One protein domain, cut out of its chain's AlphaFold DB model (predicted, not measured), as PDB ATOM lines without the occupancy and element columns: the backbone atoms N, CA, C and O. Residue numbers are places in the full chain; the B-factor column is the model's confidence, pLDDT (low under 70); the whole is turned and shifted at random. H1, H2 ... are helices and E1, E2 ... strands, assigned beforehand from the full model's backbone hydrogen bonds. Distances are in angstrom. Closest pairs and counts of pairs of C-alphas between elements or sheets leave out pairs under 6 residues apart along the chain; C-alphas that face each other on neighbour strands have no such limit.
ATOM      1  N   GLU A   2      51.279   4.615  -6.912       90.62
ATOM      2  CA  GLU A   2      52.705   4.654  -7.257       90.62
ATOM      3  C   GLU A   2      53.465   3.397  -6.798       90.62
ATOM      4  O   GLU A   2      54.170   2.798  -7.605       90.62
ATOM      5  N   ASP A   3      53.210   2.910  -5.578       92.69
ATOM      6  CA  ASP A   3      53.831   1.688  -5.044       92.69
ATOM      7  C   ASP A   3      53.563   0.461  -5.920       92.69
ATOM      8  O   ASP A   3      54.480  -0.274  -6.281       92.69
ATOM      9  N   VAL A   4      52.311   0.272  -6.351       93.56
ATOM     10  CA  VAL A   4      51.930  -0.842  -7.234       93.56
ATOM     11  C   VAL A   4      52.620  -0.739  -8.590       93.56
ATOM     12  O   VAL A   4      53.057  -1.754  -9.130       93.56
ATOM     13  N   ARG A   5      52.771   0.473  -9.139       91.69
ATOM     14  CA  ARG A   5      53.496   0.683 -10.404       91.69
ATOM     15  C   ARG A   5      54.978   0.351 -10.240       91.69
ATOM     16  O   ARG A   5      55.552  -0.287 -11.116       91.69
ATOM     17  N   ARG A   6      55.579   0.722  -9.107       94.31
ATOM     18  CA  ARG A   6      56.971   0.386  -8.782       94.31
ATOM     19  C   ARG A   6      57.178  -1.125  -8.668       94.31
ATOM     20  O   ARG A   6      58.119  -1.640  -9.261       94.31
ATOM     21  N   ILE A   7      56.282  -1.831  -7.973       93.12
ATOM     22  CA  ILE A   7      56.315  -3.299  -7.851       93.12
ATOM     23  C   ILE A   7      56.151  -3.959  -9.227       93.12
ATOM     24  O   ILE A   7      56.912  -4.857  -9.567       93.12
ATOM     25  N   ARG A   8      55.209  -3.485 -10.051       92.00
ATOM     26  CA  ARG A   8      54.959  -4.026 -11.401       92.00
ATOM     27  C   ARG A   8      56.146  -3.866 -12.352       92.00
ATOM     28  O   ARG A   8      56.324  -4.687 -13.242       92.00
ATOM     29  N   ASN A   9      56.946  -2.822 -12.168       92.31
ATOM     30  CA  ASN A   9      58.142  -2.579 -12.971       92.31
ATOM     31  C   ASN A   9      59.377  -3.346 -12.461       92.31
ATOM     32  O   ASN A   9      60.451  -3.220 -13.044       92.31
ATOM     33  N   HIS A  10      59.256  -4.111 -11.374       94.81
ATOM     34  CA  HIS A  10      60.372  -4.850 -10.797       94.81
ATOM     35  C   HIS A  10      60.639  -6.154 -11.564       94.81
ATOM     36  O   HIS A  10      59.718  -6.918 -11.840       94.81
ATOM     37  N   THR A  11      61.910  -6.463 -11.839       93.31
ATOM     38  CA  THR A  11      62.351  -7.611 -12.665       93.31
ATOM     39  C   THR A  11      61.848  -8.973 -12.171       93.31
ATOM     40  O   THR A  11      61.713  -9.909 -12.951       93.31
ATOM     41  N   LEU A  12      61.557  -9.086 -10.874       94.06
ATOM     42  CA  LEU A  12      61.060 -10.314 -10.239       94.06
ATOM     43  C   LEU A  12      59.532 -10.462 -10.257       94.06
ATOM     44  O   LEU A  12      59.023 -11.433  -9.706       94.06
ATOM     45  N   VAL A  13      58.795  -9.516 -10.844       92.69
ATOM     46  CA  VAL A  13      57.329  -9.549 -10.890       92.69
ATOM     47  C   VAL A  13      56.871  -9.740 -12.339       92.69
ATOM     48  O   VAL A  13      56.866  -8.788 -13.121       92.69
ATOM     49  N   PRO A  14      56.482 -10.967 -12.730       94.12
ATOM     50  CA  PRO A  14      55.933 -11.230 -14.053       94.12
ATOM     51  C   PRO A  14      54.634 -10.452 -14.313       94.12
ATOM     52  O   PRO A  14      53.811 -10.250 -13.420       94.12
ATOM     53  N   LYS A  15      54.416 -10.053 -15.572       91.06
ATOM     54  CA  LYS A  15      53.293  -9.194 -16.001       91.06
ATOM     55  C   LYS A  15      51.898  -9.777 -15.741       91.06
ATOM     56  O   LYS A  15      50.948  -9.022 -15.519       91.06
ATOM     57  N   ASN A  16      51.793 -11.102 -15.741       93.81
ATOM     58  CA  ASN A  16      50.555 -11.847 -15.529       93.81
ATOM     59  C   ASN A  16      50.157 -11.957 -14.046       93.81
ATOM     60  O   ASN A  16      49.040 -12.379 -13.758       93.81
ATOM     61  N   ILE A  17      51.040 -11.595 -13.107       93.56
ATOM     62  CA  ILE A  17      50.724 -11.642 -11.679       93.56
ATOM     63  C   ILE A  17      49.872 -10.415 -11.304       93.56
ATOM     64  O   ILE A  17      50.294  -9.268 -11.526       93.56
ATOM     65  N   PRO A  18      48.660 -10.609 -10.752       94.06
ATOM     66  CA  PRO A  18      47.851  -9.508 -10.248       94.06
ATOM     67  C   PRO A  18      48.458  -8.942  -8.959       94.06
ATOM     68  O   PRO A  18      48.992  -9.680  -8.132       94.06
ATOM     69  N   ILE A  19      48.363  -7.625  -8.776       94.31
ATOM     70  CA  ILE A  19      48.837  -6.935  -7.567       94.31
ATOM     71  C   ILE A  19      47.647  -6.240  -6.908       94.31
ATOM     72  O   ILE A  19      46.912  -5.510  -7.568       94.31
ATOM     73  N   TYR A  20      47.492  -6.425  -5.600       94.44
ATOM     74  CA  TYR A  20      46.435  -5.799  -4.810       94.44
ATOM     75  C   TYR A  20      47.044  -4.850  -3.783       94.44
ATOM     76  O   TYR A  20      48.097  -5.136  -3.215       94.44
ATOM     77  N   GLY A  21      46.398  -3.706  -3.563       94.31
ATOM     78  CA  GLY A  21      46.862  -2.700  -2.613       94.31
ATOM     79  C   GLY A  21      45.816  -2.425  -1.551       94.31
ATOM     80  O   GLY A  21      44.677  -2.085  -1.867       94.31
ATOM     81  N   PHE A  22      46.232  -2.519  -0.297       95.38
ATOM     82  CA  PHE A  22      45.378  -2.271   0.849       95.38
ATOM     83  C   PHE A  22      46.058  -1.323   1.831       95.38
ATOM     84  O   PHE A  22      47.284  -1.310   1.946       95.38
ATOM     85  N   ILE A  23      45.254  -0.556   2.559       94.62
ATOM     86  CA  ILE A  23      45.688   0.277   3.677       94.62
ATOM     87  C   ILE A  23      45.045  -0.283   4.934       94.62
ATOM     88  O   ILE A  23      43.825  -0.398   5.025       94.62
ATOM     89  N   TYR A  24      45.870  -0.633   5.910       96.31
ATOM     90  CA  TYR A  24      45.376  -1.019   7.220       96.31
ATOM     91  C   TYR A  24      45.053   0.233   8.041       96.31
ATOM     92  O   TYR A  24      45.936   1.044   8.320       96.31
ATOM     93  N   ASP A  25      43.788   0.394   8.426       97.06
ATOM     94  CA  ASP A  25      43.362   1.430   9.360       97.06
ATOM     95  C   ASP A  25      43.537   0.925  10.797       97.06
ATOM     96  O   ASP A  25      42.764   0.100  11.286       97.06
ATOM     97  N   VAL A  26      44.548   1.455  11.488       97.25
ATOM     98  CA  VAL A  26      44.882   1.103  12.877       97.25
ATOM     99  C   VAL A  26      43.808   1.502  13.893       97.25
ATOM    100  O   VAL A  26      43.769   0.934  14.978       97.25
ATOM    101  N   ARG A  27      42.940   2.470  13.569       97.00
ATOM    102  CA  ARG A  27      41.877   2.936  14.471       97.00
ATOM    103  C   ARG A  27      40.673   2.011  14.421       97.00
ATOM    104  O   ARG A  27      40.096   1.706  15.458       97.00
ATOM    105  N   SER A  28      40.290   1.571  13.223       95.25
ATOM    106  CA  SER A  28      39.144   0.674  13.042       95.25
ATOM    107  C   SER A  28      39.524  -0.808  12.970       95.25
ATOM    108  O   SER A  28      38.631  -1.651  12.955       95.25
ATOM    109  N   GLY A  29      40.814  -1.128  12.835       96.00
ATOM    110  CA  GLY A  29      41.326  -2.484  12.616       96.00
ATOM    111  C   GLY A  29      40.961  -3.080  11.253       96.00
ATOM    112  O   GLY A  29      40.968  -4.299  11.093       96.00
ATOM    113  N   LYS A  30      40.581  -2.250  10.274       96.62
ATOM    114  CA  LYS A  30      40.074  -2.724   8.976       96.62
ATOM    115  C   LYS A  30      41.157  -2.644   7.918       96.62
ATOM    116  O   LYS A  30      41.937  -1.697   7.884       96.62
ATOM    117  N   LEU A  31      41.148  -3.611   7.009       96.12
ATOM    118  CA  LEU A  31      41.945  -3.560   5.797       96.12
ATOM    119  C   LEU A  31      41.104  -2.916   4.692       96.12
ATOM    120  O   LEU A  31      40.124  -3.495   4.230       96.12
ATOM    121  N   VAL A  32      41.451  -1.689   4.322       95.69
ATOM    122  CA  VAL A  32      40.714  -0.891   3.345       95.69
ATOM    123  C   VAL A  32      41.350  -1.054   1.974       95.69
ATOM    124  O   VAL A  32      42.551  -0.861   1.789       95.69
ATOM    125  N   GLU A  33      40.523  -1.406   1.004       94.62
ATOM    126  CA  GLU A  33      40.906  -1.521  -0.395       94.62
ATOM    127  C   GLU A  33      41.266  -0.165  -1.008       94.62
ATOM    128  O   GLU A  33      40.598   0.838  -0.761       94.62
ATOM    129  N   VAL A  34      42.308  -0.130  -1.848       95.62
ATOM    130  CA  VAL A  34      42.704   1.075  -2.590       95.62
ATOM    131  C   VAL A  34      42.356   0.903  -4.075       95.62
ATOM    132  O   VAL A  34      43.153   0.336  -4.822       95.62
ATOM    133  N   PRO A  35      41.225   1.443  -4.575       94.19
ATOM    134  CA  PRO A  35      40.763   1.189  -5.948       94.19
ATOM    135  C   PRO A  35      41.797   1.526  -7.033       94.19
ATOM    136  O   PRO A  35      41.957   0.803  -8.016       94.19
ATOM    137  N   ALA A  36      42.566   2.599  -6.832       93.00
ATOM    138  CA  ALA A  36      43.627   3.001  -7.754       93.00
ATOM    139  C   ALA A  36      44.792   1.991  -7.810       93.00
ATOM    140  O   ALA A  36      45.453   1.865  -8.840       93.00
ATOM    141  N   ALA A  37      45.056   1.273  -6.715       92.75
ATOM    142  CA  ALA A  37      46.051   0.207  -6.666       92.75
ATOM    143  C   ALA A  37      45.569  -1.029  -7.438       92.75
ATOM    144  O   ALA A  37      46.323  -1.567  -8.243       92.75
ATOM    145  N   MET A  38      44.297  -1.399  -7.283       93.38
ATOM    146  CA  MET A  38      43.670  -2.513  -8.004       93.38
ATOM    147  C   MET A  38      43.664  -2.266  -9.514       93.38
ATOM    148  O   MET A  38      43.999  -3.153 -10.294       93.38
ATOM    149  N   ALA A  39      43.355  -1.037  -9.940       93.50
ATOM    150  CA  ALA A  39      43.400  -0.660 -11.352       93.50
ATOM    151  C   ALA A  39      44.822  -0.738 -11.940       93.50
ATOM    152  O   ALA A  39      44.994  -1.219 -13.060       93.50
ATOM    153  N   ALA A  40      45.837  -0.293 -11.189       91.19
ATOM    154  CA  ALA A  40      47.243  -0.345 -11.603       91.19
ATOM    155  C   ALA A  40      47.853  -1.759 -11.530       91.19
ATOM    156  O   ALA A  40      48.866  -2.036 -12.171       91.19
ATOM    157  N   GLY A  41      47.257  -2.641 -10.730       90.50
ATOM    158  CA  GLY A  41      47.708  -4.005 -10.489       90.50
ATOM    159  C   GLY A  41      47.042  -5.063 -11.365       90.50
ATOM    160  O   GLY A  41      47.276  -6.250 -11.137       90.50
ATOM    161  N   ARG A  42      46.230  -4.667 -12.355       91.88
ATOM    162  CA  ARG A  42      45.635  -5.613 -13.305       91.88
ATOM    163  C   ARG A  42      46.721  -6.354 -14.099       91.88
ATOM    164  O   ARG A  42      47.715  -5.722 -14.468       91.88
TER     165      ARG A  42
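This is residues 2 to 42 of the 44 residues of an uncharacterized protein of Methylocaldum sp. 0917 (UniProt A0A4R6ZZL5). A narrow two-stranded hairpin, E1 and E2, makes one end of a rod, and two short helices, H1 and H2, lie beyond the base of the hairpin, away from its turn. A long loop, residues 9 to 21, leads from H1 to the hairpin, and its residues 9 to 14 stick out at the other end of the rod. The printed part has 41 residues with two named helices and two named strands, in the order H1, E1, E2, H2; the sheet has the order E1 - E2 and is antiparallel, and the class is mixed, helices and strands. The whole is loose, with a radius of gyration of the C-alphas of 11.6 A, and its C-alphas span 35 by 16 by 15 A.

Strand E1, residues 22 to 25, is 9.5 A from first to last C-alpha and begins at C-alpha 22 at (45.378, -2.271, 0.849). Strand E2, residues 30 to 33, is also 9.5 A long. Helix H2, residues 35 to 40, is 8.7 A long and ends at C-alpha 40 at (47.243, -0.345, -11.603). Helix H1, residues 2 to 8, is 9.9 A long and begins at C-alpha 2 at (52.705, 4.654, -7.257).

E1 and E2 form a hairpin of antiparallel neighbour strands, with 149 degrees between their N-to-C directions. The C-alphas of Tyr 24 and Leu 31 face each other at 4.5 A. Across the pair, N 23 and O 32 are within hydrogen-bond range at 2.8 A, and so are N 32 and O 23 at 2.8 A. The closest C-alphas of E1 and H2 are those of Phe 22 and Ala 37, 7.9 A apart. H1 and H2 only just touch, with 3 pairs of C-alphas within 8 A; the closest are those of Val 4 and Ala 37, 6.0 A apart. Their lines stand at a steep tilt of 39 degrees, and they run the same way. H1 and E2 are apart. In H1 and H2 every O i to N i+4 pair is within hydrogen-bond range.

The two C-alphas farthest apart are those of Thr 11 and Ser 28, 35.6 A. The link from H1 to E1 is long, with 13 residues between them, and its residues 9 to 14 stand free. The links from E1 to E2, with 4 residues, and from E2 to H2, with 1 residue, are tight. The first and last printed C-alphas, those of Glu 2 and Arg 42, are 13.9 A apart. The printed part has no cut. The mean pLDDT of the printed part is 94.0, and no printed residue is under 70.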